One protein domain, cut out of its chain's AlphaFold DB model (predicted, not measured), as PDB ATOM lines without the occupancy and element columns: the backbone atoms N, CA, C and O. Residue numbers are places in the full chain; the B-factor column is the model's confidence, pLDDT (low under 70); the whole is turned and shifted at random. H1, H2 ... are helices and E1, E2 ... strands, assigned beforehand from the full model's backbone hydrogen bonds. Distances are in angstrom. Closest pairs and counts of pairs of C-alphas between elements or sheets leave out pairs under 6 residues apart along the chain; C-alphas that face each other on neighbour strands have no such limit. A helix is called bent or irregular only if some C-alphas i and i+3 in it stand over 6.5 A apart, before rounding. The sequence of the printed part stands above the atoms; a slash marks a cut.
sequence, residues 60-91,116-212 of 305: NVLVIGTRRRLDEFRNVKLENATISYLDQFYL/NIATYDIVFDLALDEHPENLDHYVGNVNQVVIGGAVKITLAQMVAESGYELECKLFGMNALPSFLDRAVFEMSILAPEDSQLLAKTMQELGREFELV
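What this domain is: This is residues 60 to 91 and 116 to 212 of the 305 residues of the protein "3HCDH domain-containing protein" of Bacteroidetes bacterium (UniProt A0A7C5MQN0). One strongly twisted sheet of seven strands runs through the domain, with E4 and E3 near its middle. H1 lies over the E2 and E1 end and H4 over the part nearer E7, both on one face, while H2 packs over E4 and meets H3, which only grazes the sheet. The printed part has 129 residues, with four named helices and seven named strands in the order E1 H1 E2 E3 H2 E4 H3 E5 E6 H4 E7. The mixed sheet runs E2 E1 E3 E4 E5 E6 E7, and the class is mixed, helices and strands. The whole is compact, with a radius of gyration of the C-alphas of 13.3 A and spans of 37 by 35 by 28 A.

How they stand to each other: E1, residues 60 to 65, H1, residues 67 to 73, and E2, residues 81 to 87, form a strand-helix-strand unit, two parallel neighbour strands with a helix between, and its crossover is right-handed. N 61 and O 82 are 2.8 A apart. H1 is on the sheet at a height of 8.1 A; its closest C-alphas to E2 are those of Arg 67 and Asp 87, 5.9 A. E3, residues 122 to 125, is parallel to E1, with N 62 and O 122 2.9 A apart. H2, residues 132 to 138, is over E4, residues 145 to 149, at a height of 9.9 A; E3 and E4 are parallel, with N 123 and O 145 2.9 A apart. H3, residues 155 to 162, touches H2 about perpendicular at 85 degrees, closest at the C-alphas of Pro 132 and Met 158, 6.1 A. E5, residues 169 to 173, is parallel to E4, with N 146 and O 169 2.9 A apart. E5 and E6, residues 184 to 189, form an antiparallel hairpin, with N 172 and O 188 2.9 A apart. H4, residues 192 to 204, is on the same face as H1, at a height of 7.4 A, and is irregular: C-alphas 193 and 196 are 7.0 A apart. E7, residues 208 to 211, is parallel to E6, with N 185 and O 208 2.9 A apart. In H1 and H3 every O i to N i+4 pair is within hydrogen-bond range; H4 has 7 of 9, and H2 has 0 of 3 but 4 of 4 O i to N i+3 pairs.

Where its parts are: E1 begins at C-alpha 60 (111.807, 88.751, 80.574) and is 16.7 A long. E2 is 18.8 A, E6 15.9 A and H4 19.9 A long. E7 ends at C-alpha 211 (133.715, 98.350, 81.004).

The domain as a whole: The C-alphas farthest apart are those of Leu 91 and Glu 193, 37.2 A. Residues 92 to 115 are not printed; C-alphas 91 and 116 are 23.4 A apart across the cut. Of the links printed whole, none is long. Residues 89 to 91 have pLDDT under 70; the mean of the printed part is 93.3.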
ATOM      1  N   ASN A  60     112.491  88.235  81.749       95.69
ATOM      2  CA  ASN A  60     111.807  88.751  80.574       95.69
ATOM      3  C   ASN A  60     112.657  89.876  79.984       95.69
ATOM      4  O   ASN A  60     112.842  90.915  80.616       95.69
ATOM      5  N   VAL A  61     113.179  89.654  78.781       97.62
ATOM      6  CA  VAL A  61     114.044  90.591  78.063       97.62
ATOM      7  C   VAL A  61     113.283  91.164  76.875       97.62
ATOM      8  O   VAL A  61     112.753  90.409  76.060       97.62
ATOM      9  N   LEU A  62     113.248  92.486  76.758       96.75
ATOM     10  CA  LEU A  62     112.791  93.180  75.556       96.75
ATOM     11  C   LEU A  62     114.006  93.694  74.789       96.75
ATOM     12  O   LEU A  62     114.884  94.306  75.386       96.75
ATOM     13  N   VAL A  63     114.061  93.457  73.483       96.94
ATOM     14  CA  VAL A  63     115.086  94.020  72.596       96.94
ATOM     15  C   VAL A  63     114.399  94.929  71.595       96.94
ATOM     16  O   VAL A  63     113.563  94.476  70.813       96.94
ATOM     17  N   ILE A  64     114.759  96.199  71.636       94.31
ATOM     18  CA  ILE A  64     114.223  97.270  70.817       94.31
ATOM     19  C   ILE A  64     115.335  97.764  69.893       94.31
ATOM     20  O   ILE A  64     116.483  97.907  70.310       94.31
ATOM     21  N   GLY A  65     115.019  97.989  68.624       91.62
ATOM     22  CA  GLY A  65     115.964  98.564  67.676       91.62
ATOM     23  C   GLY A  65     115.513  98.386  66.236       91.62
ATOM     24  O   GLY A  65     114.480  97.777  65.965       91.62
ATOM     25  N   THR A  66     116.313  98.895  65.305       88.06
ATOM     26  CA  THR A  66     116.051  98.753  63.868       88.06
ATOM     27  C   THR A  66     116.173  97.301  63.419       88.06
ATOM     28  O   THR A  66     116.964  96.527  63.974       88.06
ATOM     29  N   ARG A  67     115.471  96.942  62.340       86.25
ATOM     30  CA  ARG A  67     115.528  95.610  61.719       86.25
ATOM     31  C   ARG A  67     116.934  95.006  61.646       86.25
ATOM     32  O   ARG A  67     117.134  93.868  62.063       86.25
ATOM     33  N   ARG A  68     117.916  95.780  61.167       87.56
ATOM     34  CA  ARG A  68     119.317  95.344  61.030       87.56
ATOM     35  C   ARG A  68     119.937  94.961  62.374       87.56
ATOM     36  O   ARG A  68     120.546  93.900  62.478       87.56
ATOM     37  N   ARG A  69     119.767  95.805  63.397       93.44
ATOM     38  CA  ARG A  69     120.280  95.547  64.751       93.44
ATOM     39  C   ARG A  69     119.585  94.347  65.383       93.44
ATOM     40  O   ARG A  69     120.250  93.517  65.993       93.44
ATOM     41  N   LEU A  70     118.272  94.213  65.195       93.44
ATOM     42  CA  LEU A  70     117.521  93.066  65.707       93.44
ATOM     43  C   LEU A  70     117.946  91.756  65.046       93.44
ATOM     44  O   LEU A  70     118.110  90.758  65.743       93.44
ATOM     45  N   ASP A  71     118.120  91.738  63.725       91.88
ATOM     46  CA  ASP A  71     118.538  90.537  62.996       91.88
ATOM     47  C   ASP A  71     119.934  90.068  63.432       91.88
ATOM     48  O   ASP A  71     120.160  88.866  63.565       91.88
ATOM     49  N   GLU A  72     120.841  90.995  63.743       94.25
ATOM     50  CA  GLU A  72     122.136  90.661  64.336       94.25
ATOM     51  C   GLU A  72     122.007  90.195  65.793       94.25
ATOM     52  O   GLU A  72     122.546  89.148  66.157       94.25
ATOM     53  N   PHE A  73     121.240  90.912  66.623       96.00
ATOM     54  CA  PHE A  73     121.050  90.569  68.035       96.00
ATOM     55  C   PHE A  73     120.386  89.197  68.219       96.00
ATOM     56  O   PHE A  73     120.620  88.528  69.219       96.00
ATOM     57  N   ARG A  74     119.612  88.707  67.244       95.50
ATOM     58  CA  ARG A  74     119.056  87.338  67.263       95.50
ATOM     59  C   ARG A  74     120.115  86.238  67.318       95.50
ATOM     60  O   ARG A  74     119.795  85.129  67.748       95.50
ATOM     61  N   ASN A  75     121.346  86.520  66.894       95.25
ATOM     62  CA  ASN A  75     122.458  85.578  66.998       95.25
ATOM     63  C   ASN A  75     123.071  85.559  68.412       95.25
ATOM     64  O   ASN A  75     123.675  84.558  68.814       95.25
ATOM     65  N   VAL A  76     122.819  86.603  69.211       95.06
ATOM     66  CA  VAL A  76     123.243  86.693  70.608       95.06
ATOM     67  C   VAL A  76     122.466  85.687  71.448       95.06
ATOM     68  O   VAL A  76     121.254  85.773  71.648       95.06
ATOM     69  N   LYS A  77     123.197  84.735  72.022       93.75
ATOM     70  CA  LYS A  77     122.649  83.790  72.998       93.75
ATOM     71  C   LYS A  77     122.643  84.422  74.384       93.75
ATOM     72  O   LYS A  77     123.721  84.716  74.902       93.75
ATOM     73  N   LEU A  78     121.450  84.586  74.955       94.88
ATOM     74  CA  LEU A  78     121.235  84.969  76.351       94.88
ATOM     75  C   LEU A  78     120.775  83.747  77.157       94.88
ATOM     76  O   LEU A  78     119.828  83.058  76.772       94.88
ATOM     77  N   GLU A  79     121.445  83.472  78.270       94.88
ATOM     78  CA  GLU A  79     121.026  82.460  79.236       94.88
ATOM     79  C   GLU A  79     119.911  82.995  80.140       94.88
ATOM     80  O   GLU A  79     119.787  84.196  80.361       94.88
ATOM     81  N   ASN A  80     119.082  82.088  80.665       92.38
ATOM     82  CA  ASN A  80     118.018  82.410  81.623       92.38
ATOM     83  C   ASN A  80     117.082  83.549  81.166       92.38
ATOM     84  O   ASN A  80     116.607  84.312  82.001       92.38
ATOM     85  N   ALA A  81     116.809  83.671  79.862       95.00
ATOM     86  CA  ALA A  81     116.045  84.779  79.293       95.00
ATOM     87  C   ALA A  81     114.923  84.310  78.352       95.00
ATOM     88  O   ALA A  81     115.117  83.432  77.510       95.00
ATOM     89  N   THR A  82     113.751  84.932  78.473       95.69
ATOM     90  CA  THR A  82     112.674  84.912  77.477       95.69
ATOM     91  C   THR A  82     112.735  86.233  76.724       95.69
ATOM     92  O   THR A  82     112.590  87.282  77.346       95.69
ATOM     93  N   ILE A  83     112.966  86.193  75.410       96.00
ATOM     94  CA  ILE A  83     113.257  87.396  74.618       96.00
ATOM     95  C   ILE A  83     112.065  87.771  73.733       96.00
ATOM     96  O   ILE A  83     111.630  86.971  72.901       96.00
ATOM     97  N   SER A  84     111.602  89.010  73.869       94.94
ATOM     98  CA  SER A  84     110.701  89.694  72.941       94.94
ATOM     99  C   SER A  84     111.492  90.691  72.098       94.94
ATOM    100  O   SER A  84     112.446  91.293  72.581       94.94
ATOM    101  N   TYR A  85     111.083  90.889  70.848       92.00
ATOM    102  CA  TYR A  85     111.728  91.826  69.930       92.00
ATOM    103  C   TYR A  85     110.711  92.859  69.457       92.00
ATOM    104  O   TYR A  85     109.615  92.475  69.046       92.00
ATOM    105  N   LEU A  86     111.098  94.129  69.483       90.00
ATOM    106  CA  LEU A  86     110.310  95.254  69.003       90.00
ATOM    107  C   LEU A  86     111.105  96.004  67.934       90.00
ATOM    108  O   LEU A  86     112.147  96.587  68.224       90.00
ATOM    109  N   ASP A  87     110.614  95.953  66.699       84.81
ATOM    110  CA  ASP A  87     111.195  96.699  65.583       84.81
ATOM    111  C   ASP A  87     110.816  98.173  65.717       84.81
ATOM    112  O   ASP A  87     109.636  98.524  65.728       84.81
ATOM    113  N   GLN A  88     111.824  99.025  65.863       73.12
ATOM    114  CA  GLN A  88     111.669 100.469  65.801       73.12
ATOM    115  C   GLN A  88     111.694 100.869  64.331       73.12
ATOM    116  O   GLN A  88     112.754 100.985  63.713       73.12
ATOM    117  N   PHE A  89     110.503 101.044  63.764       60.81
ATOM    118  CA  PHE A  89     110.332 101.466  62.382       60.81
ATOM    119  C   PHE A  89     110.627 102.970  62.249       60.81
ATOM    120  O   PHE A  89     109.724 103.775  62.053       60.81
ATOM    121  N   TYR A  90     111.897 103.360  62.368       52.00
ATOM    122  CA  TYR A  90     112.349 104.698  61.986       52.00
ATOM    123  C   TYR A  90     113.052 104.623  60.629       52.00
ATOM    124  O   TYR A  90     114.200 104.213  60.505       52.00
ATOM    125  N   LEU A  91     112.285 105.022  59.612       39.75
ATOM    126  CA  LEU A  91     112.727 105.669  58.380       39.75
ATOM    127  C   LEU A  91     113.680 104.881  57.440       39.75
ATOM    128  O   LEU A  91     114.850 105.207  57.293       39.75
ATOM    129  N   ASN A 116     103.805  97.388  77.083       88.50
ATOM    130  CA  ASN A 116     103.961  97.637  78.514       88.50
ATOM    131  C   ASN A 116     105.386  97.267  78.969       88.50
ATOM    132  O   ASN A 116     105.638  96.142  79.415       88.50
ATOM    133  N   ILE A 117     106.315  98.216  78.841       90.25
ATOM    134  CA  ILE A 117     107.740  98.031  79.145       90.25
ATOM    135  C   ILE A 117     107.978  97.597  80.590       90.25
ATOM    136  O   ILE A 117     108.853  96.769  80.832       90.25
ATOM    137  N   ALA A 118     107.164  98.059  81.542       89.94
ATOM    138  CA  ALA A 118     107.304  97.719  82.960       89.94
ATOM    139  C   ALA A 118     107.155  96.210  83.259       89.94
ATOM    140  O   ALA A 118     107.441  95.764  84.369       89.94
ATOM    141  N   THR A 119     106.699  95.407  82.289       91.50
ATOM    142  CA  THR A 119     106.606  93.939  82.411       91.50
ATOM    143  C   THR A 119     107.923  93.198  82.156       91.50
ATOM    144  O   THR A 119     108.008  91.998  82.435       91.50
ATOM    145  N   TYR A 120     108.939  93.888  81.634       95.12
ATOM    146  CA  TYR A 120     110.247  93.321  81.324       95.12
ATOM    147  C   TYR A 120     111.255  93.617  82.435       95.12
ATOM    148  O   TYR A 120     111.308  94.724  82.964       95.12
ATOM    149  N   ASP A 121     112.088  92.635  82.776       95.88
ATOM    150  CA  ASP A 121     113.159  92.812  83.761       95.88
ATOM    151  C   ASP A 121     114.323  93.625  83.175       95.88
ATOM    152  O   ASP A 121     114.984  94.390  83.882       95.88
ATOM    153  N   ILE A 122     114.592  93.400  81.884       98.00
ATOM    154  CA  ILE A 122     115.727  93.954  81.152       98.00
ATOM    155  C   ILE A 122     115.235  94.449  79.791       98.00
ATOM    156  O   ILE A 122     114.550  93.717  79.073       98.00
ATOM    157  N   VAL A 123     115.627  95.661  79.420       98.00
ATOM    158  CA  VAL A 123     115.389  96.234  78.094       98.00
ATOM    159  C   VAL A 123     116.732  96.508  77.429       98.00
ATOM    160  O   VAL A 123     117.577  97.184  78.005       98.00
ATOM    161  N   PHE A 124     116.933  95.987  76.224       98.25
ATOM    162  CA  PHE A 124     117.988  96.424  75.319       98.25
ATOM    163  C   PHE A 124     117.390  97.439  74.352       98.25
ATOM    164  O   PHE A 124     116.565  97.057  73.529       98.25
ATOM    165  N   ASP A 125     117.793  98.702  74.441       97.19
ATOM    166  CA  ASP A 125     117.380  99.754  73.506       97.19
ATOM    167  C   ASP A 125     118.552 100.092  72.584       97.19
ATOM    168  O   ASP A 125     119.394 100.944  72.868       97.19
ATOM    169  N   LEU A 126     118.661  99.342  71.490       97.06
ATOM    170  CA  LEU A 126     119.847  99.332  70.635       97.06
ATOM    171  C   LEU A 126     120.030 100.629  69.824       97.06
ATOM    172  O   LEU A 126     121.043 100.761  69.139       97.06
ATOM    173  N   ALA A 127     119.064 101.549  69.872       93.75
ATOM    174  CA  ALA A 127     119.099 102.843  69.193       93.75
ATOM    175  C   ALA A 127     118.856 104.022  70.160       93.75
ATOM    176  O   ALA A 127     118.495 105.109  69.720       93.75
ATOM    177  N   LEU A 128     119.057 103.833  71.472       95.62
ATOM    178  CA  LEU A 128     118.817 104.885  72.469       95.62
ATOM    179  C   LEU A 128     119.649 106.161  72.230       95.62
ATOM    180  O   LEU A 128     119.172 107.257  72.487       95.62
ATOM    181  N   ASP A 129     120.865 106.044  71.696       96.12
ATOM    182  CA  ASP A 129     121.714 107.183  71.320       96.12
ATOM    183  C   ASP A 129     121.346 107.830  69.973       96.12
ATOM    184  O   ASP A 129     121.958 108.820  69.575       96.12
ATOM    185  N   GLU A 130     120.360 107.280  69.265       92.81
ATOM    186  CA  GLU A 130     119.706 107.885  68.097       92.81
ATOM    187  C   GLU A 130     118.353 108.497  68.483       92.81
ATOM    188  O   GLU A 130     117.956 109.510  67.909       92.81
ATOM    189  N   HIS A 131     117.698 107.908  69.487       92.06
ATOM    190  CA  HIS A 131     116.377 108.266  69.996       92.06
ATOM    191  C   HIS A 131     116.394 108.464  71.522       92.06
ATOM    192  O   HIS A 131     115.755 107.699  72.255       92.06
ATOM    193  N   PRO A 132     117.132 109.463  72.045       93.12
ATOM    194  CA  PRO A 132     117.240 109.690  73.486       93.12
ATOM    195  C   PRO A 132     115.898 110.050  74.139       93.12
ATOM    196  O   PRO A 132     115.738 109.866  75.344       93.12
ATOM    197  N   GLU A 133     114.909 110.499  73.362       90.31
ATOM    198  CA  GLU A 133     113.526 110.677  73.814       90.31
ATOM    199  C   GLU A 133     112.881 109.383  74.336       90.31
ATOM    200  O   GLU A 133     111.965 109.451  75.150       90.31
ATOM    201  N   ASN A 134     113.391 108.199  73.967       91.25
ATOM    202  CA  ASN A 134     112.896 106.932  74.513       91.25
ATOM    203  C   ASN A 134     113.109 106.804  76.029       91.25
ATOM    204  O   ASN A 134     112.478 105.953  76.662       91.25
ATOM    205  N   LEU A 135     113.967 107.642  76.628       92.94
ATOM    206  CA  LEU A 135     114.111 107.718  78.081       92.94
ATOM    207  C   LEU A 135     112.773 107.961  78.792       92.94
ATOM    208  O   LEU A 135     112.595 107.437  79.894       92.94
ATOM    209  N   ASP A 136     111.826 108.655  78.149       91.56
ATOM    210  CA  ASP A 136     110.467 108.902  78.647       91.56
ATOM    211  C   ASP A 136     109.770 107.606  79.096       91.56
ATOM    212  O   ASP A 136     109.094 107.582  80.127       91.56
ATOM    213  N   HIS A 137     109.969 106.500  78.371       90.62
ATOM    214  CA  HIS A 137     109.299 105.226  78.659       90.62
ATOM    215  C   HIS A 137     109.930 104.442  79.818       90.62
ATOM    216  O   HIS A 137     109.347 103.466  80.302       90.62
ATOM    217  N   TYR A 138     111.123 104.845  80.260       92.12
ATOM    218  CA  TYR A 138     111.846 104.203  81.358       92.12
ATOM    219  C   TYR A 138     111.700 104.958  82.687       92.12
ATOM    220  O   TYR A 138     112.065 104.428  83.743       92.12
ATOM    221  N   VAL A 139     111.135 106.169  82.662       88.69
ATOM    222  CA  VAL A 139     110.804 106.941  83.865       88.69
ATOM    223  C   VAL A 139     109.763 106.186  84.701       88.69
ATOM    224  O   VAL A 139     108.772 105.679  84.184       88.69
ATOM    225  N   GLY A 140     109.981 106.096  86.016       85.75
ATOM    226  CA  GLY A 140     109.071 105.397  86.934       85.75
ATOM    227  C   GLY A 140     109.256 103.874  87.010       85.75
ATOM    228  O   GLY A 140     108.664 103.223  87.877       85.75
ATOM    229  N   ASN A 141     110.086 103.275  86.145       89.19
ATOM    230  CA  ASN A 141     110.351 101.833  86.151       89.19
ATOM    231  C   ASN A 141     111.455 101.486  87.161       89.19
ATOM    232  O   ASN A 141     112.595 101.175  86.807       89.19
ATOM    233  N   VAL A 142     111.100 101.548  88.446       84.81
ATOM    234  CA  VAL A 142     112.019 101.348  89.575       84.81
ATOM    235  C   VAL A 142     112.810 100.041  89.442       84.81
ATOM    236  O   VAL A 142     112.238  98.951  89.429       84.81
ATOM    237  N   ASN A 143     114.143 100.147  89.431       80.62
ATOM    238  CA  ASN A 143     115.091  99.026  89.342       80.62
ATOM    239  C   ASN A 143     115.006  98.160  88.065       80.62
ATOM    240  O   ASN A 143     115.668  97.120  88.017       80.62
ATOM    241  N   GLN A 144     114.245  98.555  87.038       94.31
ATOM    242  CA  GLN A 144     114.334  97.914  85.723       94.31
ATOM    243  C   GLN A 144     115.723  98.165  85.134       94.31
ATOM    244  O   GLN A 144     116.235  99.279  85.224       94.31
ATOM    245  N   VAL A 145     116.339  97.149  84.529       97.56
ATOM    246  CA  VAL A 145     117.630  97.324  83.854       97.56
ATOM    247  C   VAL A 145     117.394  97.744  82.408       97.56
ATOM    248  O   VAL A 145     116.708  97.045  81.668       97.56
ATOM    249  N   VAL A 146     117.996  98.854  81.996       97.88
ATOM    250  CA  VAL A 146     117.979  99.339  80.613       97.88
ATOM    251  C   VAL A 146     119.415  99.382  80.107       97.88
ATOM    252  O   VAL A 146     120.273 100.017  80.714       97.88
ATOM    253  N   ILE A 147     119.688  98.684  79.011       98.56
ATOM    254  CA  ILE A 147     120.978  98.664  78.325       98.56
ATOM    255  C   ILE A 147     120.768  99.327  76.964       98.56
ATOM    256  O   ILE A 147     120.228  98.715  76.044       98.56
ATOM    257  N   GLY A 148     121.152 100.594  76.859       98.06
ATOM    258  CA  GLY A 148     120.948 101.411  75.669       98.06
ATOM    259  C   GLY A 148     122.197 101.542  74.804       98.06
ATOM    260  O   GLY A 148     123.320 101.471  75.306       98.06
ATOM    261  N   GLY A 149     122.017 101.786  73.506       98.31
ATOM    262  CA  GLY A 149     123.080 102.330  72.659       98.31
ATOM    263  C   GLY A 149     123.641 103.619  73.270       98.31
ATOM    264  O   GLY A 149     122.878 104.466  73.721       98.31
ATOM    265  N   ALA A 150     124.968 103.739  73.349       98.31
ATOM    266  CA  ALA A 150     125.652 104.895  73.949       98.31
ATOM    267  C   ALA A 150     126.941 105.264  73.190       98.31
ATOM    268  O   ALA A 150     127.969 105.614  73.771       98.31
ATOM    269  N   VAL A 151     126.924 105.103  71.867       98.50
ATOM    270  CA  VAL A 151     128.072 105.364  70.997       98.50
ATOM    271  C   VAL A 151     128.073 106.810  70.516       98.50
ATOM    272  O   VAL A 151     129.130 107.436  70.490       98.50
ATOM    273  N   LYS A 152     126.918 107.346  70.118       98.19
ATOM    274  CA  LYS A 152     126.789 108.694  69.537       98.19
ATOM    275  C   LYS A 152     126.544 109.768  70.599       98.19
ATOM    276  O   LYS A 152     127.020 110.888  70.444       98.19
ATOM    277  N   ILE A 153     125.872 109.406  71.690       98.25
ATOM    278  CA  ILE A 153     125.556 110.268  72.834       98.25
ATOM    279  C   ILE A 153     125.967 109.520  74.109       98.25
ATOM    280  O   ILE A 153     125.798 108.306  74.199       98.25
ATOM    281  N   THR A 154     126.547 110.224  75.085       98.38
ATOM    282  CA  THR A 154     126.915 109.620  76.385       98.38
ATOM    283  C   THR A 154     125.692 109.417  77.276       98.38
ATOM    284  O   THR A 154     124.720 110.167  77.168       98.38
ATOM    285  N   LEU A 155     125.748 108.463  78.211       97.69
ATOM    286  CA  LEU A 155     124.694 108.293  79.222       97.69
ATOM    287  C   LEU A 155     124.498 109.580  80.027       97.69
ATOM    288  O   LEU A 155     123.367 110.012  80.244       97.69
ATOM    289  N   ALA A 156     125.601 110.208  80.442       96.62
ATOM    290  CA  ALA A 156     125.567 111.447  81.209       96.62
ATOM    291  C   ALA A 156     124.852 112.578  80.456       96.62
ATOM    292  O   ALA A 156     124.049 113.298  81.052       96.62
ATOM    293  N   GLN A 157     125.118 112.719  79.156       97.00
ATOM    294  CA  GLN A 157     124.458 113.714  78.318       97.00
ATOM    295  C   GLN A 157     122.968 113.407  78.147       97.00
ATOM    296  O   GLN A 157     122.156 114.296  78.389       97.00
ATOM    297  N   MET A 158     122.602 112.163  77.807       96.88
ATOM    298  CA  MET A 158     121.195 111.777  77.620       96.88
ATOM    299  C   MET A 158     120.360 112.078  78.870       96.88
ATOM    300  O   MET A 158     119.313 112.716  78.785       96.88
ATOM    301  N   VAL A 159     120.853 111.698  80.053       95.56
ATOM    302  CA  VAL A 159     120.148 111.969  81.314       95.56
ATOM    303  C   VAL A 159     120.070 113.470  81.598       95.56
ATOM    304  O   VAL A 159     118.988 113.969  81.912       95.56
ATOM    305  N   ALA A 160     121.174 114.206  81.447       95.25
ATOM    306  CA  ALA A 160     121.204 115.642  81.724       95.25
ATOM    307  C   ALA A 160     120.268 116.451  80.810       95.25
ATOM    308  O   ALA A 160     119.616 117.383  81.281       95.25
ATOM    309  N   GLU A 161     120.196 116.104  79.525       94.62
ATOM    310  CA  GLU A 161     119.352 116.790  78.542       94.62
ATOM    311  C   GLU A 161     117.875 116.399  78.662       94.62
ATOM    312  O   GLU A 161     117.009 117.243  78.439       94.62
ATOM    313  N   SER A 162     117.580 115.162  79.077       92.69
ATOM    314  CA  SER A 162     116.202 114.708  79.307       92.69
ATOM    315  C   SER A 162     115.510 115.439  80.467       92.69
ATOM    316  O   SER A 162     114.293 115.604  80.474       92.69
ATOM    317  N   GLY A 163     116.283 115.886  81.464       90.75
ATOM    318  CA  GLY A 163     115.754 116.500  82.681       90.75
ATOM    319  C   GLY A 163     115.065 115.523  83.643       90.75
ATOM    320  O   GLY A 163     114.474 115.976  84.626       90.75
ATOM    321  N   TYR A 164     115.139 114.210  83.398       88.12
ATOM    322  CA  TYR A 164     114.545 113.197  84.269       88.12
ATOM    323  C   TYR A 164     115.473 112.747  85.393       88.12
ATOM    324  O   TYR A 164     116.687 112.625  85.236       88.12
ATOM    325  N   GLU A 165     114.860 112.385  86.516       85.94
ATOM    326  CA  GLU A 165     115.483 111.520  87.513       85.94
ATOM    327  C   GLU A 165     115.100 110.072  87.189       85.94
ATOM    328  O   GLU A 165     113.957 109.654  87.380       85.94
ATOM    329  N   LEU A 166     116.047 109.309  86.639       86.50
ATOM    330  CA  LEU A 166     115.808 107.916  86.273       86.50
ATOM    331  C   LEU A 166     115.806 107.018  87.516       86.50
ATOM    332  O   LEU A 166     116.801 106.912  88.231       86.50
ATOM    333  N   GLU A 167     114.687 106.330  87.742       88.38
ATOM    334  CA  GLU A 167     114.566 105.278  88.764       88.38
ATOM    335  C   GLU A 167     114.978 103.893  88.233       88.38
ATOM    336  O   GLU A 167     115.232 102.961  89.010       88.38
ATOM    337  N   CYS A 168     115.039 103.747  86.908       92.31
ATOM    338  CA  CYS A 168     115.612 102.585  86.246       92.31
ATOM    339  C   CYS A 168     117.148 102.591  86.360       92.31
ATOM    340  O   CYS A 168     117.780 103.565  86.773       92.31
ATOM    341  N   LYS A 169     117.765 101.467  86.005       95.81
ATOM    342  CA  LYS A 169     119.213 101.261  86.029       95.81
ATOM    343  C   LYS A 169     119.736 101.258  84.605       95.81
ATOM    344  O   LYS A 169     119.617 100.253  83.907       95.81
ATOM    345  N   LEU A 170     120.258 102.412  84.195       96.94
ATOM    346  CA  LEU A 170     120.695 102.687  82.834       96.94
ATOM    347  C   LEU A 170     122.180 102.352  82.638       96.94
ATOM    348  O   LEU A 170     123.054 102.846  83.355       96.94
ATOM    349  N   PHE A 171     122.452 101.556  81.612       98.50
ATOM    350  CA  PHE A 171     123.783 101.184  81.153       98.50
ATOM    351  C   PHE A 171     123.918 101.466  79.663       98.50
ATOM    352  O   PHE A 171     122.944 101.393  78.917       98.50
ATOM    353  N   GLY A 172     125.137 101.761  79.232       98.62
ATOM    354  CA  GLY A 172     125.461 101.998  77.834       98.62
ATOM    355  C   GLY A 172     126.088 100.764  77.215       98.62
ATOM    356  O   GLY A 172     126.775 100.002  77.896       98.62
ATOM    357  N   MET A 173     125.887 100.570  75.919       98.56
ATOM    358  CA  MET A 173     126.583  99.561  75.137       98.56
ATOM    359  C   MET A 173     126.939 100.082  73.749       98.56
ATOM    360  O   MET A 173     126.251 100.932  73.179       98.56
ATOM    361  N   ASN A 174     127.980  99.504  73.154       98.44
ATOM    362  CA  ASN A 174     128.172  99.636  71.716       98.44
ATOM    363  C   ASN A 174     127.143  98.756  70.993       98.44
ATOM    364  O   ASN A 174     127.283  97.528  70.966       98.44
ATOM    365  N   ALA A 175     126.135  99.425  70.428       97.38
ATOM    366  CA  ALA A 175     125.021  98.842  69.687       97.38
ATOM    367  C   ALA A 175     125.077  99.112  68.169       97.38
ATOM    368  O   ALA A 175     124.062  99.033  67.469       97.38
ATOM    369  N   LEU A 176     126.253  99.456  67.635       96.31
ATOM    370  CA  LEU A 176     126.410  99.598  66.191       96.31
ATOM    371  C   LEU A 176     126.278  98.235  65.490       96.31
ATOM    372  O   LEU A 176     126.780  97.234  66.014       96.31
ATOM    373  N   PRO A 177     125.671  98.188  64.288       93.88
ATOM    374  CA  PRO A 177     125.660  96.975  63.481       93.88
ATOM    375  C   PRO A 177     127.077  96.443  63.233       93.88
ATOM    376  O   PRO A 177     128.023  97.218  63.096       93.88
ATOM    377  N   SER A 178     127.203  95.125  63.124       92.38
ATOM    378  CA  SER A 178     128.444  94.335  63.085       92.38
ATOM    379  C   SER A 178     129.211  94.212  64.411       92.38
ATOM    380  O   SER A 178     130.261  93.565  64.446       92.38
ATOM    381  N   PHE A 179     128.713  94.792  65.509       94.88
ATOM    382  CA  PHE A 179     129.316  94.675  66.843       94.88
ATOM    383  C   PHE A 179     128.380  94.102  67.918       94.88
ATOM    384  O   PHE A 179     128.777  94.037  69.086       94.88
ATOM    385  N   LEU A 180     127.164  93.680  67.565       94.25
ATOM    386  CA  LEU A 180     126.191  93.140  68.516       94.25
ATOM    387  C   LEU A 180     126.426  91.647  68.780       94.25
ATOM    388  O   LEU A 180     126.380  91.229  69.933       94.25
ATOM    389  N   ASP A 181     126.758  90.851  67.758       92.00
ATOM    390  CA  ASP A 181     127.017  89.402  67.899       92.00
ATOM    391  C   ASP A 181     128.492  89.068  68.198       92.00
ATOM    392  O   ASP A 181     129.106  88.162  67.634       92.00
ATOM    393  N   ARG A 182     129.111  89.834  69.097       92.00
ATOM    394  CA  ARG A 182     130.467  89.547  69.592       92.00
ATOM    395  C   ARG A 182     130.422  88.812  70.923       92.00
ATOM    396  O   ARG A 182     129.475  88.942  71.695       92.00
ATOM    397  N   ALA A 183     131.485  88.068  71.223       92.88
ATOM    398  CA  ALA A 183     131.595  87.317  72.474       92.88
ATOM    399  C   ALA A 183     131.551  88.223  73.720       92.88
ATOM    400  O   ALA A 183     130.874  87.887  74.689       92.88
ATOM    401  N   VAL A 184     132.215  89.382  73.656       97.06
ATOM    402  CA  VAL A 184     132.371  90.322  74.773       97.06
ATOM    403  C   VAL A 184     131.724  91.656  74.427       97.06
ATOM    404  O   VAL A 184     132.123  92.303  73.459       97.06
ATOM    405  N   PHE A 185     130.737  92.080  75.210       98.19
ATOM    406  CA  PHE A 185     130.113  93.391  75.042       98.19
ATOM    407  C   PHE A 185     131.005  94.509  75.576       98.19
ATOM    408  O   PHE A 185     131.703  94.355  76.564       98.19
ATOM    409  N   GLU A 186     130.965  95.662  74.929       98.50
ATOM    410  CA  GLU A 186     131.610  96.884  75.406       98.50
ATOM    411  C   GLU A 186     130.518  97.768  75.969       98.50
ATOM    412  O   GLU A 186     129.573  98.096  75.245       98.50
ATOM    413  N   MET A 187     130.631  98.076  77.257       98.69
ATOM    414  CA  MET A 187     129.569  98.703  78.029       98.69
ATOM    415  C   MET A 187     130.096  99.866  78.864       98.69
ATOM    416  O   MET A 187     131.257  99.872  79.265       98.69
ATOM    417  N   SER A 188     129.233 100.832  79.157       98.56
ATOM    418  CA  SER A 188     129.514 101.949  80.059       98.56
ATOM    419  C   SER A 188     128.471 102.016  81.176       98.56
ATOM    420  O   SER A 188     127.380 101.445  81.083       98.56
ATOM    421  N   ILE A 189     128.821 102.700  82.262       97.81
ATOM    422  CA  ILE A 189     127.945 102.928  83.414       97.81
ATOM    423  C   ILE A 189     127.849 104.428  83.682       97.81
ATOM    424  O   ILE A 189     128.844 105.139  83.548       97.81
ATOM    425  N   LEU A 190     126.669 104.896  84.089       93.44
ATOM    426  CA  LEU A 190     126.471 106.287  84.501       93.44
ATOM    427  C   LEU A 190     127.024 106.533  85.912       93.44
ATOM    428  O   LEU A 190     127.708 107.523  86.164       93.44
ATOM    429  N   ALA A 191     126.729 105.607  86.826       89.62
ATOM    430  CA  ALA A 191     127.051 105.711  88.239       89.62
ATOM    431  C   ALA A 191     127.916 104.510  88.682       89.62
ATOM    432  O   ALA A 191     127.526 103.360  88.445       89.62
ATOM    433  N   PRO A 192     129.090 104.723  89.311       92.81
ATOM    434  CA  PRO A 192     129.986 103.638  89.721       92.81
ATOM    435  C   PRO A 192     129.339 102.579  90.626       92.81
ATOM    436  O   PRO A 192     129.708 101.404  90.575       92.81
ATOM    437  N   GLU A 193     128.366 102.977  91.444       93.56
ATOM    438  CA  GLU A 193     127.605 102.101  92.337       93.56
ATOM    439  C   GLU A 193     126.811 101.008  91.605       93.56
ATOM    440  O   GLU A 193     126.594  99.933  92.170       93.56
ATOM    441  N   ASP A 194     126.444 101.227  90.341       94.62
ATOM    442  CA  ASP A 194     125.644 100.279  89.560       94.62
ATOM    443  C   ASP A 194     126.494  99.179  88.896       94.62
ATOM    444  O   ASP A 194     125.956  98.221  88.335       94.62
ATOM    445  N   SER A 195     127.826  99.235  89.025       96.19
ATOM    446  CA  SER A 195     128.753  98.245  88.453       96.19
ATOM    447  C   SER A 195     128.462  96.806  88.911       96.19
ATOM    448  O   SER A 195     128.475  95.875  88.104       96.19
ATOM    449  N   GLN A 196     128.142  96.604  90.196       97.00
ATOM    450  CA  GLN A 196     127.823  95.268  90.722       97.00
ATOM    451  C   GLN A 196     126.496  94.733  90.181       97.00
ATOM    452  O   GLN A 196     126.364  93.528  89.955       97.00
ATOM    453  N   LEU A 197     125.520  95.621  89.974       96.75
ATOM    454  CA  LEU A 197     124.244  95.253  89.377       96.75
ATOM    455  C   LEU A 197     124.447  94.817  87.927       96.75
ATOM    456  O   LEU A 197     123.969  93.748  87.562       96.75
ATOM    457  N   LEU A 198     125.203  95.588  87.139       97.75
ATOM    458  CA  LEU A 198     125.524  95.216  85.763       97.75
ATOM    459  C   LEU A 198     126.235  93.861  85.702       97.75
ATOM    460  O   LEU A 198     125.803  92.978  84.966       97.75
ATOM    461  N   ALA A 199     127.271  93.660  86.523       98.12
ATOM    462  CA  ALA A 199     128.017  92.405  86.558       98.12
ATOM    463  C   ALA A 199     127.112  91.200  86.853       98.12
ATOM    464  O   ALA A 199     127.201  90.172  86.180       98.12
ATOM    465  N   LYS A 200     126.199  91.344  87.820       97.12
ATOM    466  CA  LYS A 200     125.209  90.314  88.138       97.12
ATOM    467  C   LYS A 200     124.253  90.068  86.968       97.12
ATOM    468  O   LYS A 200     124.016  88.913  86.628       97.12
ATOM    469  N   THR A 201     123.721  91.122  86.351       97.12
ATOM    470  CA  THR A 201     122.806  91.007  85.206       97.12
ATOM    471  C   THR A 201     123.469  90.279  84.038       97.12
ATOM    472  O   THR A 201     122.905  89.327  83.507       97.12
ATOM    473  N   MET A 202     124.694  90.663  83.674       97.56
ATOM    474  CA  MET A 202     125.429  90.043  82.570       97.56
ATOM    475  C   MET A 202     125.804  88.587  82.868       97.56
ATOM    476  O   MET A 202     125.695  87.734  81.988       97.56
ATOM    477  N   GLN A 203     126.137  88.271  84.125       97.00
ATOM    478  CA  GLN A 203     126.336  86.892  84.573       97.00
ATOM    479  C   GLN A 203     125.056  86.052  84.443       97.00
ATOM    480  O   GLN A 203     125.120  84.922  83.969       97.00
ATOM    481  N   GLU A 204     123.899  86.581  84.854       95.81
ATOM    482  CA  GLU A 204     122.605  85.892  84.727       95.81
ATOM    483  C   GLU A 204     122.231  85.640  83.257       95.81
ATOM    484  O   GLU A 204     121.688  84.578  82.948       95.81
ATOM    485  N   LEU A 205     122.581  86.576  82.366       96.75
ATOM    486  CA  LEU A 205     122.415  86.464  80.915       96.75
ATOM    487  C   LEU A 205     123.479  85.592  80.226       96.75
ATOM    488  O   LEU A 205     123.395  85.385  79.014       96.75
ATOM    489  N   GLY A 206     124.487  85.092  80.948       96.75
ATOM    490  CA  GLY A 206     125.579  84.299  80.372       96.75
ATOM    491  C   GLY A 206     126.432  85.077  79.364       96.75
ATOM    492  O   GLY A 206     126.902  84.506  78.380       96.75
ATOM    493  N   ARG A 207     126.591  86.392  79.565       97.06
ATOM    494  CA  ARG A 207     127.314  87.293  78.659       97.06
ATOM    495  C   ARG A 207     128.550  87.882  79.320       97.06
ATOM    496  O   ARG A 207     128.488  88.401  80.431       97.06
ATOM    497  N   GLU A 208     129.661  87.857  78.594       97.94
ATOM    498  CA  GLU A 208     130.869  88.586  78.970       97.94
ATOM    499  C   GLU A 208     130.775  90.042  78.512       97.94
ATOM    500  O   GLU A 208     130.177  90.352  77.475       97.94
ATOM    501  N   PHE A 209     131.372  90.939  79.288       98.44
ATOM    502  CA  PHE A 209     131.450  92.353  78.958       98.44
ATOM    503  C   PHE A 209     132.722  92.978  79.527       98.44
ATOM    504  O   PHE A 209     133.282  92.488  80.506       98.44
ATOM    505  N   GLU A 210     133.132  94.085  78.923       98.31
ATOM    506  CA  GLU A 210     134.210  94.953  79.373       98.31
ATOM    507  C   GLU A 210     133.663  96.362  79.581       98.31
ATOM    508  O   GLU A 210     132.885  96.876  78.766       98.31
ATOM    509  N   LEU A 211     134.079  96.977  80.686       98.38
ATOM    510  CA  LEU A 211     133.715  98.350  81.004       98.38
ATOM    511  C   LEU A 211     134.655  99.329  80.314       98.38
ATOM    512  O   LEU A 211     135.877  99.218  80.407       98.38
ATOM    513  N   VAL A 212     134.059 100.330  79.686       98.19
ATOM    514  CA  VAL A 212     134.748 101.491  79.136       98.19
ATOM    515  C   VAL A 212     134.137 102.762  79.711       98.19
ATOM    516  O   VAL A 212     132.997 102.767  80.180       98.19
TER     517      VAL A 212